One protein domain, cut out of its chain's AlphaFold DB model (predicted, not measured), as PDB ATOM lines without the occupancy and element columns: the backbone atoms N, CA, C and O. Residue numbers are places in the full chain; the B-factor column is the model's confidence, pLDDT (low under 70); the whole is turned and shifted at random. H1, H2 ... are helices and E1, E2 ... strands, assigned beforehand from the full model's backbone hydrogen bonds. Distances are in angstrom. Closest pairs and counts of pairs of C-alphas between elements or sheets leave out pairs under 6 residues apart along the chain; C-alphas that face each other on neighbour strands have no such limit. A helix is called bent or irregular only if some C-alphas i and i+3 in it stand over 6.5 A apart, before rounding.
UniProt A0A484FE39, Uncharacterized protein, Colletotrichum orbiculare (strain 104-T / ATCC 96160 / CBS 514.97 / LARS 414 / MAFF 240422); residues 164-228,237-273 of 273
ATOM      1  N   GLU A 164     144.025 141.734 170.483       52.50
ATOM      2  CA  GLU A 164     142.944 141.389 171.400       52.50
ATOM      3  C   GLU A 164     142.050 142.619 171.612       52.50
ATOM      4  O   GLU A 164     142.565 143.740 171.715       52.50
ATOM      5  N   PRO A 165     140.724 142.433 171.760       45.69
ATOM      6  CA  PRO A 165     139.780 143.528 171.988       45.69
ATOM      7  C   PRO A 165     139.983 144.256 173.331       45.69
ATOM      8  O   PRO A 165     139.362 145.295 173.550       45.69
ATOM      9  N   ASP A 166     140.868 143.767 174.213       51.47
ATOM     10  CA  ASP A 166     141.397 144.542 175.340       51.47
ATOM     11  C   ASP A 166     142.775 145.161 174.989       51.47
ATOM     12  O   ASP A 166     143.829 144.565 175.255       51.47
ATOM     13  N   PRO A 167     142.809 146.399 174.450       49.12
ATOM     14  CA  PRO A 167     144.044 147.083 174.054       49.12
ATOM     15  C   PRO A 167     144.973 147.420 175.234       49.12
ATOM     16  O   PRO A 167     146.095 147.890 175.007       49.12
ATOM     17  N   ASN A 168     144.526 147.205 176.478       52.84
ATOM     18  CA  ASN A 168     145.253 147.515 177.705       52.84
ATOM     19  C   ASN A 168     145.941 146.287 178.330       52.84
ATOM     20  O   ASN A 168     146.622 146.446 179.349       52.84
ATOM     21  N   ARG A 169     145.780 145.073 177.772       59.66
ATOM     22  CA  ARG A 169     146.297 143.838 178.400       59.66
ATOM     23  C   ARG A 169     147.317 143.039 177.603       59.66
ATOM     24  O   ARG A 169     148.079 142.315 178.249       59.66
ATOM     25  N   SER A 170     147.392 143.187 176.279       70.31
ATOM     26  CA  SER A 170     148.369 142.445 175.471       70.31
ATOM     27  C   SER A 170     149.026 143.237 174.331       70.31
ATOM     28  O   SER A 170     148.538 144.276 173.867       70.31
ATOM     29  N   ARG A 171     150.212 142.766 173.928       76.12
ATOM     30  CA  ARG A 171     151.022 143.239 172.791       76.12
ATOM     31  C   ARG A 171     151.703 142.030 172.160       76.12
ATOM     32  O   ARG A 171     152.266 141.232 172.907       76.12
ATOM     33  N   MET A 172     151.679 141.909 170.835       79.88
ATOM     34  CA  MET A 172     152.363 140.824 170.119       79.88
ATOM     35  C   MET A 172     153.447 141.365 169.197       79.88
ATOM     36  O   MET A 172     153.332 142.481 168.698       79.88
ATOM     37  N   PHE A 173     154.488 140.573 168.969       80.00
ATOM     38  CA  PHE A 173     155.521 140.849 167.975       80.00
ATOM     39  C   PHE A 173     156.031 139.539 167.363       80.00
ATOM     40  O   PHE A 173     155.821 138.453 167.912       80.00
ATOM     41  N   TYR A 174     156.665 139.663 166.202       82.88
ATOM     42  CA  TYR A 174     157.048 138.556 165.328       82.88
ATOM     43  C   TYR A 174     158.526 138.689 164.977       82.88
ATOM     44  O   TYR A 174     158.964 139.784 164.621       82.88
ATOM     45  N   VAL A 175     159.291 137.607 165.077       79.94
ATOM     46  CA  VAL A 175     160.735 137.609 164.811       79.94
ATOM     47  C   VAL A 175     161.036 136.529 163.766       79.94
ATOM     48  O   VAL A 175     160.893 135.349 164.080       79.94
ATOM     49  N   PRO A 176     161.404 136.886 162.521       79.75
ATOM     50  CA  PRO A 176     161.921 135.929 161.550       79.75
ATOM     51  C   PRO A 176     163.345 135.516 161.941       79.75
ATOM     52  O   PRO A 176     164.228 136.366 162.112       79.75
ATOM     53  N   VAL A 177     163.553 134.212 162.084       80.38
ATOM     54  CA  VAL A 177     164.782 133.592 162.593       80.38
ATOM     55  C   VAL A 177     165.194 132.411 161.723       80.38
ATOM     56  O   VAL A 177     164.373 131.850 160.991       80.38
ATOM     57  N   GLY A 178     166.465 132.027 161.827       76.75
ATOM     58  CA  GLY A 178     167.046 130.990 160.982       76.75
ATOM     59  C   GLY A 178     167.033 131.340 159.490       76.75
ATOM     60  O   GLY A 178     166.975 132.508 159.096       76.75
ATOM     61  N   GLY A 179     167.129 130.311 158.651       78.25
ATOM     62  CA  GLY A 179     167.273 130.425 157.201       78.25
ATOM     63  C   GLY A 179     168.682 130.075 156.713       78.25
ATOM     64  O   GLY A 179     169.608 129.828 157.487       78.25
ATOM     65  N   LYS A 180     168.864 130.069 155.385       75.50
ATOM     66  CA  LYS A 180     170.068 129.534 154.715       75.50
ATOM     67  C   LYS A 180     171.394 130.164 155.172       75.50
ATOM     68  O   LYS A 180     172.412 129.479 155.156       75.50
ATOM     69  N   ALA A 181     171.390 131.437 155.571       70.44
ATOM     70  CA  ALA A 181     172.575 132.123 156.098       70.44
ATOM     71  C   ALA A 181     173.075 131.529 157.430       70.44
ATOM     72  O   ALA A 181     174.260 131.627 157.733       70.44
ATOM     73  N   TYR A 182     172.184 130.875 158.179       70.75
ATOM     74  CA  TYR A 182     172.389 130.416 159.553       70.75
ATOM     75  C   TYR A 182     172.226 128.890 159.687       70.75
ATOM     76  O   TYR A 182     171.981 128.371 160.772       70.75
ATOM     77  N   GLY A 183     172.309 128.156 158.568       74.44
ATOM     78  CA  GLY A 183     172.287 126.686 158.536       74.44
ATOM     79  C   GLY A 183     170.991 126.026 159.031       74.44
ATOM     80  O   GLY A 183     170.987 124.825 159.287       74.44
ATOM     81  N   THR A 184     169.907 126.787 159.173       79.56
ATOM     82  CA  THR A 184     168.647 126.367 159.806       79.56
ATOM     83  C   THR A 184     167.449 126.669 158.907       79.56
ATOM     84  O   THR A 184     167.549 127.440 157.952       79.56
ATOM     85  N   GLU A 185     166.298 126.059 159.189       81.50
ATOM     86  CA  GLU A 185     165.050 126.395 158.499       81.50
ATOM     87  C   GLU A 185     164.579 127.806 158.885       81.50
ATOM     88  O   GLU A 185     164.699 128.222 160.038       81.50
ATOM     89  N   GLU A 186     164.055 128.553 157.911       81.38
ATOM     90  CA  GLU A 186     163.469 129.869 158.166       81.38
ATOM     91  C   GLU A 186     162.111 129.697 158.854       81.38
ATOM     92  O   GLU A 186     161.207 129.047 158.327       81.38
ATOM     93  N   LYS A 187     161.958 130.294 160.038       81.12
ATOM     94  CA  LYS A 187     160.717 130.257 160.823       81.12
ATOM     95  C   LYS A 187     160.412 131.635 161.409       81.12
ATOM     96  O   LYS A 187     161.294 132.479 161.561       81.12
ATOM     97  N   ILE A 188     159.155 131.864 161.783       80.88
ATOM     98  CA  ILE A 188     158.730 133.098 162.460       80.88
ATOM     99  C   ILE A 188     158.345 132.766 163.897       80.88
ATOM    100  O   ILE A 188     157.293 132.171 164.146       80.88
ATOM    101  N   GLU A 189     159.183 133.189 164.838       84.44
ATOM    102  CA  GLU A 189     158.896 133.114 166.267       84.44
ATOM    103  C   GLU A 189     157.882 134.189 166.663       84.44
ATOM    104  O   GLU A 189     157.899 135.325 166.174       84.44
ATOM    105  N   LYS A 190     156.948 133.801 167.531       84.06
ATOM    106  CA  LYS A 190     155.757 134.583 167.873       84.06
ATOM    107  C   LYS A 190     155.736 134.806 169.371       84.06
ATOM    108  O   LYS A 190     155.773 133.853 170.147       84.06
ATOM    109  N   PHE A 191     155.649 136.069 169.771       86.00
ATOM    110  CA  PHE A 191     155.717 136.450 171.172       86.00
ATOM    111  C   PHE A 191     154.554 137.352 171.565       86.00
ATOM    112  O   PHE A 191     154.182 138.266 170.828       86.00
ATOM    113  N   GLN A 192     154.007 137.130 172.760       86.12
ATOM    114  CA  GLN A 192     152.949 137.959 173.329       86.12
ATOM    115  C   GLN A 192     153.268 138.355 174.768       86.12
ATOM    116  O   GLN A 192     153.301 137.522 175.672       86.12
ATOM    117  N   TRP A 193     153.401 139.656 175.009       85.00
ATOM    118  CA  TRP A 193     153.312 140.202 176.356       85.00
ATOM    119  C   TRP A 193     151.856 140.193 176.814       85.00
ATOM    120  O   TRP A 193     150.995 140.764 176.142       85.00
ATOM    121  N   ARG A 194     151.584 139.609 177.984       81.06
ATOM    122  CA  ARG A 194     150.298 139.715 178.689       81.06
ATOM    123  C   ARG A 194     150.488 140.267 180.093       81.06
ATOM    124  O   ARG A 194     151.378 139.831 180.819       81.06
ATOM    125  N   ARG A 195     149.614 141.185 180.510       77.44
ATOM    126  CA  ARG A 195     149.520 141.616 181.914       77.44
ATOM    127  C   ARG A 195     149.091 140.430 182.786       77.44
ATOM    128  O   ARG A 195     148.127 139.747 182.450       77.44
ATOM    129  N   THR A 196     149.761 140.214 183.915       74.44
ATOM    130  CA  THR A 196     149.400 139.182 184.902       74.44
ATOM    131  C   THR A 196     149.174 139.786 186.294       74.44
ATOM    132  O   THR A 196     149.617 140.897 186.593       74.44
ATOM    133  N   ARG A 197     148.415 139.057 187.118       64.56
ATOM    134  CA  ARG A 197     148.209 139.288 188.560       64.56
ATOM    135  C   ARG A 197     148.844 138.181 189.421       64.56
ATOM    136  O   ARG A 197     148.754 138.249 190.639       64.56
ATOM    137  N   GLU A 198     149.411 137.153 188.790       54.19
ATOM    138  CA  GLU A 198     149.959 135.954 189.435       54.19
ATOM    139  C   GLU A 198     151.320 136.233 190.101       54.19
ATOM    140  O   GLU A 198     151.902 137.309 189.946       54.19
ATOM    141  N   GLU A 199     151.845 135.236 190.818       51.44
ATOM    142  CA  GLU A 199     153.018 135.294 191.709       51.44
ATOM    143  C   GLU A 199     154.392 135.493 191.020       51.44
ATOM    144  O   GLU A 199     155.433 135.112 191.546       51.44
ATOM    145  N   VAL A 200     154.447 136.242 189.914       50.44
ATOM    146  CA  VAL A 200     155.672 136.956 189.476       50.44
ATOM    147  C   VAL A 200     156.211 137.868 190.605       50.44
ATOM    148  O   VAL A 200     157.359 138.301 190.604       50.44
ATOM    149  N   VAL A 201     155.359 138.155 191.596       46.84
ATOM    150  CA  VAL A 201     155.535 139.130 192.674       46.84
ATOM    151  C   VAL A 201     156.526 138.726 193.780       46.84
ATOM    152  O   VAL A 201     157.036 139.617 194.455       46.84
ATOM    153  N   ARG A 202     156.823 137.436 194.008       47.31
ATOM    154  CA  ARG A 202     157.660 137.033 195.165       47.31
ATOM    155  C   ARG A 202     159.160 136.917 194.894       47.31
ATOM    156  O   ARG A 202     159.938 137.069 195.831       47.31
ATOM    157  N   GLU A 203     159.567 136.727 193.645       48.59
ATOM    158  CA  GLU A 203     160.974 136.506 193.270       48.59
ATOM    159  C   GLU A 203     161.788 137.817 193.192       48.59
ATOM    160  O   GLU A 203     162.989 137.823 193.445       48.59
ATOM    161  N   GLY A 204     161.121 138.947 192.916       49.38
ATOM    162  CA  GLY A 204     161.745 140.270 192.744       49.38
ATOM    163  C   GLY A 204     161.655 141.229 193.940       49.38
ATOM    164  O   GLY A 204     162.081 142.378 193.829       49.38
ATOM    165  N   GLY A 205     161.097 140.793 195.076       49.38
ATOM    166  CA  GLY A 205     160.932 141.610 196.287       49.38
ATOM    167  C   GLY A 205     159.524 142.188 196.509       49.38
ATOM    168  O   GLY A 205     158.674 142.231 195.624       49.38
ATOM    169  N   ARG A 206     159.258 142.630 197.748       46.44
ATOM    170  CA  ARG A 206     157.931 143.097 198.195       46.44
ATOM    171  C   ARG A 206     157.533 144.423 197.518       46.44
ATOM    172  O   ARG A 206     158.242 145.411 197.677       46.44
ATOM    173  N   GLY A 207     156.361 144.470 196.868       52.53
ATOM    174  CA  GLY A 207     155.708 145.726 196.440       52.53
ATOM    175  C   GLY A 207     155.621 146.003 194.928       52.53
ATOM    176  O   GLY A 207     155.754 147.153 194.508       52.53
ATOM    177  N   LEU A 208     155.410 144.979 194.098       56.56
ATOM    178  CA  LEU A 208     155.167 145.126 192.654       56.56
ATOM    179  C   LEU A 208     153.727 145.606 192.368       56.56
ATOM    180  O   LEU A 208     152.774 144.986 192.831       56.56
ATOM    181  N   ILE A 209     153.563 146.687 191.591       59.72
ATOM    182  CA  ILE A 209     152.238 147.280 191.290       59.72
ATOM    183  C   ILE A 209     151.597 146.654 190.040       59.72
ATOM    184  O   ILE A 209     150.379 146.476 189.968       59.72
ATOM    185  N   VAL A 210     152.409 146.327 189.030       70.12
ATOM    186  CA  VAL A 210     151.959 145.676 187.791       70.12
ATOM    187  C   VAL A 210     153.004 144.665 187.330       70.12
ATOM    188  O   VAL A 210     154.199 144.968 187.332       70.12
ATOM    189  N   GLY A 211     152.542 143.482 186.923       78.75
ATOM    190  CA  GLY A 211     153.352 142.434 186.310       78.75
ATOM    191  C   GLY A 211     152.895 142.096 184.891       78.75
ATOM    192  O   GLY A 211     151.723 142.245 184.531       78.75
ATOM    193  N   TRP A 212     153.832 141.595 184.095       84.69
ATOM    194  CA  TRP A 212     153.638 141.083 182.747       84.69
ATOM    195  C   TRP A 212     154.427 139.782 182.568       84.69
ATOM    196  O   TRP A 212     155.511 139.619 183.128       84.69
ATOM    197  N   LYS A 213     153.899 138.872 181.750       87.44
ATOM    198  CA  LYS A 213     154.603 137.678 181.275       87.44
ATOM    199  C   LYS A 213     154.730 137.711 179.756       87.44
ATOM    200  O   LYS A 213     153.790 138.127 179.076       87.44
ATOM    201  N   LEU A 214     155.894 137.316 179.255       88.75
ATOM    202  CA  LEU A 214     156.166 137.116 177.841       88.75
ATOM    203  C   LEU A 214     155.894 135.653 177.520       88.75
ATOM    204  O   LEU A 214     156.531 134.764 178.084       88.75
ATOM    205  N   LEU A 215     154.931 135.423 176.641       86.94
ATOM    206  CA  LEU A 215     154.598 134.107 176.127       86.94
ATOM    207  C   LEU A 215     155.321 133.895 174.798       86.94
ATOM    208  O   LEU A 215     155.169 134.730 173.905       86.94
ATOM    209  N   HIS A 216     156.053 132.793 174.662       87.00
ATOM    210  CA  HIS A 216     156.391 132.227 173.360       87.00
ATOM    211  C   HIS A 216     155.198 131.392 172.887       87.00
ATOM    212  O   HIS A 216     154.585 130.666 173.675       87.00
ATOM    213  N   LEU A 217     154.822 131.575 171.625       82.56
ATOM    214  CA  LEU A 217     153.598 131.045 171.044       82.56
ATOM    215  C   LEU A 217     153.946 130.036 169.946       82.56
ATOM    216  O   LEU A 217     154.216 130.414 168.806       82.56
ATOM    217  N   SER A 218     153.920 128.754 170.296       72.00
ATOM    218  CA  SER A 218     154.294 127.640 169.423       72.00
ATOM    219  C   SER A 218     153.108 126.703 169.225       72.00
ATOM    220  O   SER A 218     152.642 126.115 170.194       72.00
ATOM    221  N   GLY A 219     152.633 126.539 167.989       57.81
ATOM    222  CA  GLY A 219     151.567 125.585 167.676       57.81
ATOM    223  C   GLY A 219     150.945 125.788 166.285       57.81
ATOM    224  O   GLY A 219     150.955 126.908 165.757       57.81
ATOM    225  N   PRO A 220     150.349 124.734 165.690       47.44
ATOM    226  CA  PRO A 220     149.851 124.738 164.306       47.44
ATOM    227  C   PRO A 220     148.670 125.700 164.065       47.44
ATOM    228  O   PRO A 220     148.346 126.030 162.923       47.44
ATOM    229  N   GLY A 221     148.032 126.206 165.126       47.81
ATOM    230  CA  GLY A 221     146.931 127.172 165.032       47.81
ATOM    231  C   GLY A 221     147.314 128.553 164.473       47.81
ATOM    232  O   GLY A 221     146.424 129.313 164.100       47.81
ATOM    233  N   PHE A 222     148.609 128.892 164.391       51.53
ATOM    234  CA  PHE A 222     149.083 130.234 164.009       51.53
ATOM    235  C   PHE A 222     149.710 130.375 162.625       51.53
ATOM    236  O   PHE A 222     149.980 131.503 162.201       51.53
ATOM    237  N   GLU A 223     150.039 129.285 161.940       49.66
ATOM    238  CA  GLU A 223     150.692 129.361 160.624       49.66
ATOM    239  C   GLU A 223     149.748 129.961 159.574       49.66
ATOM    240  O   GLU A 223     150.159 130.746 158.725       49.66
ATOM    241  N   ARG A 224     148.442 129.719 159.739       44.97
ATOM    242  CA  ARG A 224     147.364 130.199 158.862       44.97
ATOM    243  C   ARG A 224     147.150 131.718 158.858       44.97
ATOM    244  O   ARG A 224     146.368 132.207 158.050       44.97
ATOM    245  N   MET A 225     147.794 132.470 159.753       43.16
ATOM    246  CA  MET A 225     147.515 133.902 159.934       43.16
ATOM    247  C   MET A 225     148.320 134.822 159.000       43.16
ATOM    248  O   MET A 225     147.930 135.964 158.803       43.16
ATOM    249  N   LEU A 226     149.410 134.333 158.397       44.44
ATOM    250  CA  LEU A 226     150.241 135.108 157.458       44.44
ATOM    251  C   LEU A 226     149.704 135.109 156.013       44.44
ATOM    252  O   LEU A 226     150.348 135.658 155.128       44.44
ATOM    253  N   VAL A 227     148.553 134.473 155.765       41.88
ATOM    254  CA  VAL A 227     147.997 134.224 154.417       41.88
ATOM    255  C   VAL A 227     146.649 134.944 154.204       41.88
ATOM    256  O   VAL A 227     146.038 134.834 153.147       41.88
ATOM    257  N   ALA A 228     146.146 135.676 155.205       39.19
ATOM    258  CA  ALA A 228     144.780 136.204 155.222       39.19
ATOM    259  C   ALA A 228     144.725 137.740 155.320       39.19
ATOM    260  O   ALA A 228     144.275 138.285 156.326       39.19
ATOM    261  N   ARG A 237     142.468 131.686 169.995       52.00
ATOM    262  CA  ARG A 237     142.314 130.797 171.147       52.00
ATOM    263  C   ARG A 237     143.285 129.625 171.019       52.00
ATOM    264  O   ARG A 237     142.984 128.643 170.358       52.00
ATOM    265  N   LEU A 238     144.440 129.749 171.664       55.56
ATOM    266  CA  LEU A 238     145.398 128.651 171.825       55.56
ATOM    267  C   LEU A 238     145.047 127.729 172.988       55.56
ATOM    268  O   LEU A 238     144.486 128.210 173.986       55.56
ATOM    269  N   SER A 239     145.520 126.482 172.899       54.84
ATOM    270  CA  SER A 239     145.657 125.600 174.058       54.84
ATOM    271  C   SER A 239     146.589 126.237 175.104       54.84
ATOM    272  O   SER A 239     147.432 127.079 174.763       54.84
ATOM    273  N   PRO A 240     146.471 125.885 176.397       58.16
ATOM    274  CA  PRO A 240     147.513 126.172 177.380       58.16
ATOM    275  C   PRO A 240     148.885 125.613 176.976       58.16
ATOM    276  O   PRO A 240     149.887 126.264 177.251       58.16
ATOM    277  N   ASP A 241     148.918 124.474 176.281       59.31
ATOM    278  CA  ASP A 241     150.154 123.779 175.883       59.31
ATOM    279  C   ASP A 241     150.921 124.507 174.762       59.31
ATOM    280  O   ASP A 241     152.144 124.434 174.701       59.31
ATOM    281  N   ASP A 242     150.229 125.297 173.930       64.38
ATOM    282  CA  ASP A 242     150.831 126.107 172.854       64.38
ATOM    283  C   ASP A 242     151.482 127.419 173.377       64.38
ATOM    284  O   ASP A 242     151.716 128.369 172.616       64.38
ATOM    285  N   ARG A 243     151.668 127.551 174.700       78.00
ATOM    286  CA  ARG A 243     152.054 128.800 175.381       78.00
ATOM    287  C   ARG A 243     153.082 128.569 176.483       78.00
ATOM    288  O   ARG A 243     152.732 128.313 177.635       78.00
ATOM    289  N   GLU A 244     154.345 128.834 176.186       85.25
ATOM    290  CA  GLU A 244     155.393 128.846 177.206       85.25
ATOM    291  C   GLU A 244     155.617 130.258 177.765       85.25
ATOM    292  O   GLU A 244     155.688 131.224 177.008       85.25
ATOM    293  N   THR A 245     155.773 130.412 179.086       86.19
ATOM    294  CA  THR A 245     156.228 131.688 179.672       86.19
ATOM    295  C   THR A 245     157.751 131.764 179.649       86.19
ATOM    296  O   THR A 245     158.413 131.146 180.478       86.19
ATOM    297  N   VAL A 246     158.289 132.565 178.729       89.31
ATOM    298  CA  VAL A 246     159.735 132.645 178.450       89.31
ATOM    299  C   VAL A 246     160.433 133.834 179.109       89.31
ATOM    300  O   VAL A 246     161.653 133.856 179.256       89.31
ATOM    301  N   ALA A 247     159.667 134.828 179.555       89.38
ATOM    302  CA  ALA A 247     160.171 135.876 180.433       89.38
ATOM    303  C   ALA A 247     159.060 136.487 181.289       89.38
ATOM    304  O   ALA A 247     157.864 136.341 181.026       89.38
ATOM    305  N   THR A 248     159.464 137.228 182.311       87.31
ATOM    306  CA  THR A 248     158.581 138.005 183.180       87.31
ATOM    307  C   THR A 248     159.145 139.402 183.388       87.31
ATOM    308  O   THR A 248     160.358 139.589 183.449       87.31
ATOM    309  N   MET A 249     158.257 140.387 183.500       85.12
ATOM    310  CA  MET A 249     158.606 141.767 183.816       85.12
ATOM    311  C   MET A 249     157.666 142.301 184.895       85.12
ATOM    312  O   MET A 249     156.457 142.086 184.829       85.12
ATOM    313  N   GLY A 250     158.190 143.031 185.872       80.62
ATOM    314  CA  GLY A 250     157.396 143.629 186.944       80.62
ATOM    315  C   GLY A 250     157.874 145.031 187.292       80.62
ATOM    316  O   GLY A 250     159.072 145.287 187.265       80.62
ATOM    317  N   GLN A 251     156.959 145.947 187.618       75.12
ATOM    318  CA  GLN A 251     157.306 147.319 188.004       75.12
ATOM    319  C   GLN A 251     157.132 147.553 189.511       75.12
ATOM    320  O   GLN A 251     156.026 147.445 190.050       75.12
ATOM    321  N   THR A 252     158.230 147.909 190.182       67.31
ATOM    322  CA  THR A 252     158.253 148.372 191.580       67.31
ATOM    323  C   THR A 252     158.321 149.898 191.637       67.31
ATOM    324  O   THR A 252     158.808 150.548 190.709       67.31
ATOM    325  N   ILE A 253     157.888 150.484 192.758       65.88
ATOM    326  CA  ILE A 253     158.027 151.930 193.013       65.88
ATOM    327  C   ILE A 253     159.507 152.337 193.096       65.88
ATOM    328  O   ILE A 253     159.903 153.377 192.574       65.88
ATOM    329  N   THR A 254     160.326 151.519 193.765       64.75
ATOM    330  CA  THR A 254     161.670 151.889 194.237       64.75
ATOM    331  C   THR A 254     162.813 151.422 193.336       64.75
ATOM    332  O   THR A 254     163.884 152.030 193.359       64.75
ATOM    333  N   GLN A 255     162.617 150.362 192.546       64.44
ATOM    334  CA  GLN A 255     163.662 149.758 191.707       64.44
ATOM    335  C   GLN A 255     163.345 149.799 190.205       64.44
ATOM    336  O   GLN A 255     164.167 149.339 189.422       64.44
ATOM    337  N   GLY A 256     162.210 150.378 189.792       76.56
ATOM    338  CA  GLY A 256     161.780 150.431 188.389       76.56
ATOM    339  C   GLY A 256     161.325 149.067 187.869       76.56
ATOM    340  O   GLY A 256     160.601 148.365 188.581       76.56
ATOM    341  N   PHE A 257     161.703 148.696 186.638       80.12
ATOM    342  CA  PHE A 257     161.351 147.380 186.092       80.12
ATOM    343  C   PHE A 257     162.377 146.316 186.480       80.12
ATOM    344  O   PHE A 257     163.575 146.491 186.255       80.12
ATOM    345  N   HIS A 258     161.869 145.207 187.001       83.00
ATOM    346  CA  HIS A 258     162.526 143.913 187.131       83.00
ATOM    347  C   HIS A 258     162.225 143.086 185.881       83.00
ATOM    348  O   HIS A 258     161.065 143.033 185.472       83.00
ATOM    349  N   PHE A 259     163.217 142.405 185.318       85.94
ATOM    350  CA  PHE A 259     163.052 141.437 184.234       85.94
ATOM    351  C   PHE A 259     163.741 140.123 184.607       85.94
ATOM    352  O   PHE A 259     164.822 140.148 185.187       85.94
ATOM    353  N   ALA A 260     163.124 138.990 184.273       86.62
ATOM    354  CA  ALA A 260     163.740 137.670 184.401       86.62
ATOM    355  C   ALA A 260     163.320 136.751 183.248       86.62
ATOM    356  O   ALA A 260     162.122 136.622 182.972       86.62
ATOM    357  N   PHE A 261     164.291 136.096 182.613       87.62
ATOM    358  CA  PHE A 261     164.057 134.993 181.679       87.62
ATOM    359  C   PHE A 261     163.550 133.750 182.430       87.62
ATOM    360  O   PHE A 261     163.866 133.553 183.603       87.62
ATOM    361  N   LYS A 262     162.728 132.925 181.772       86.19
ATOM    362  CA  LYS A 262     162.146 131.681 182.314       86.19
ATOM    363  C   LYS A 262     162.005 130.631 181.209       86.19
ATOM    364  O   LYS A 262     162.046 130.981 180.034       86.19
ATOM    365  N   GLY A 263     161.840 129.359 181.581       86.25
ATOM    366  CA  GLY A 263     161.669 128.260 180.622       86.25
ATOM    367  C   GLY A 263     162.790 128.216 179.577       86.25
ATOM    368  O   GLY A 263     163.945 128.510 179.883       86.25
ATOM    369  N   SER A 264     162.437 127.943 178.326       86.06
ATOM    370  CA  SER A 264     163.317 128.028 177.153       86.06
ATOM    371  C   SER A 264     163.959 129.407 176.948       86.06
ATOM    372  O   SER A 264     165.022 129.493 176.336       86.06
ATOM    373  N   GLY A 265     163.412 130.484 177.524       84.75
ATOM    374  CA  GLY A 265     164.035 131.812 177.516       84.75
ATOM    375  C   GLY A 265     165.381 131.860 178.245       84.75
ATOM    376  O   GLY A 265     166.218 132.693 177.914       84.75
ATOM    377  N   LEU A 266     165.633 130.927 179.171       85.12
ATOM    378  CA  LEU A 266     166.935 130.736 179.829       85.12
ATOM    379  C   LEU A 266     168.022 130.192 178.887       85.12
ATOM    380  O   LEU A 266     169.203 130.219 179.227       85.12
ATOM    381  N   SER A 267     167.637 129.664 177.720       81.94
ATOM    382  CA  SER A 267     168.583 129.129 176.737       81.94
ATOM    383  C   SER A 267     169.238 130.206 175.871       81.94
ATOM    384  O   SER A 267     170.235 129.909 175.227       81.94
ATOM    385  N   GLY A 268     168.692 131.428 175.838       74.94
ATOM    386  CA  GLY A 268     169.161 132.505 174.959       74.94
ATOM    387  C   GLY A 268     168.798 132.336 173.475       74.94
ATOM    388  O   GLY A 268     168.932 133.297 172.725       74.94
ATOM    389  N   LYS A 269     168.262 131.176 173.063       75.69
ATOM    390  CA  LYS A 269     168.127 130.766 171.648       75.69
ATOM    391  C   LYS A 269     166.981 131.399 170.855       75.69
ATOM    392  O   LYS A 269     166.716 131.021 169.718       75.69
ATOM    393  N   PHE A 270     166.264 132.343 171.457       77.12
ATOM    394  CA  PHE A 270     165.197 133.072 170.776       77.12
ATOM    395  C   PHE A 270     165.760 134.228 169.966       77.12
ATOM    396  O   PHE A 270     166.587 134.997 170.457       77.12
ATOM    397  N   GLY A 271     165.258 134.409 168.747       69.44
ATOM    398  CA  GLY A 271     165.778 135.454 167.869       69.44
ATOM    399  C   GLY A 271     167.140 135.137 167.242       69.44
ATOM    400  O   GLY A 271     167.771 136.068 166.741       69.44
ATOM    401  N   GLU A 272     167.606 133.880 167.278       71.12
ATOM    402  CA  GLU A 272     168.866 133.479 166.639       71.12
ATOM    403  C   GLU A 272     168.809 133.688 165.117       71.12
ATOM    404  O   GLU A 272     167.924 133.204 164.401       71.12
ATOM    405  N   ARG A 273     169.764 134.486 164.652       67.38
ATOM    406  CA  ARG A 273     170.066 134.803 163.263       67.38
ATOM    407  C   ARG A 273     171.583 134.682 163.192       67.38
ATOM    408  O   ARG A 273     172.244 135.718 163.414       67.38
TER     409      ARG A 273
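Overview. This is residues 164 to 228 and 237 to 273 of the 273 residues of an uncharacterized protein of Colletotrichum orbiculare (strain 104-T / ATCC 96160 / CBS 514.97 / LARS 414 / MAFF 240422) (UniProt A0A484FE39). One antiparallel sheet of five strands, twisted and curled like part of a barrel, makes the body; the short helix H2 sits beside the strands near E4, and H1 lies off the sheet. The printed part has 102 residues, with five named strands and two named helices in the chain order E1, E2, E3, H1, E4, E5, H2; the sheet's order is E1 E2 E3 E4 E5, and the class is mixed, helices and strands. It is only just loose, close to compact, with a radius of gyration of the C-alphas of 15.5 A and spans of 46 by 32 by 21 A.

Arrangement. Edge strand E1, residues 170 to 179, forms a hairpin with E2, residues 184 to 196; N 173 and O 191, 3.0 A, are within hydrogen-bond range. E3, residues 208 to 217, completes a meander, each strand the antiparallel neighbour of the one before, with N 194 and O 213 at 2.9 A. H1, residues 220 to 227, is not on the sheet. E4, residues 243 to 252, is antiparallel to E3, with N 212 and O 249 at 2.8 A. Edge strand E5, residues 256 to 261, forms a hairpin with E4, with N 250 and O 258 at 2.9 A. E2 bends by 52 degrees at residue 187, E4 by 59 degrees at residue 246. H2, residues 263 to 267, is on the sheet but over none of its strands, at a height over the sheet of 4.3 A, only just above the sheet's level; its closest C-alpha pair with E4 is Gly 265 and Val 246, 4.5 A. O i to N i+4 pairs within range are 0 of 4 in H1 and 0 of 1 in H2; O i to N i+3 pairs, 1 of 5 and 2 of 2.

Along the chain. E1 begins at C-alpha 170 (148.369, 142.445, 175.471) and measures 28.9 A, E2 34.1 A, E3 25.8 A, E4 26.2 A and E5 17.0 A. H1, 13.8 A, is only just irregular, C-alphas 221 and 224 being 6.9 A apart. H2, 8.0 A, ends at C-alpha 267 (168.583, 129.129, 176.737).

Size, cuts and confidence. The C-alphas of Lys 180 and Arg 206 are farthest apart, 47.1 A. Residues 229 to 236 are not printed, and C-alphas 228 and 237 are 17.0 A apart across this cut. The link from E2 to E3 is long. Mean pLDDT of the printed part is 70.0; 41 residues are under 70, among them 197 to 209 and 219 to 228.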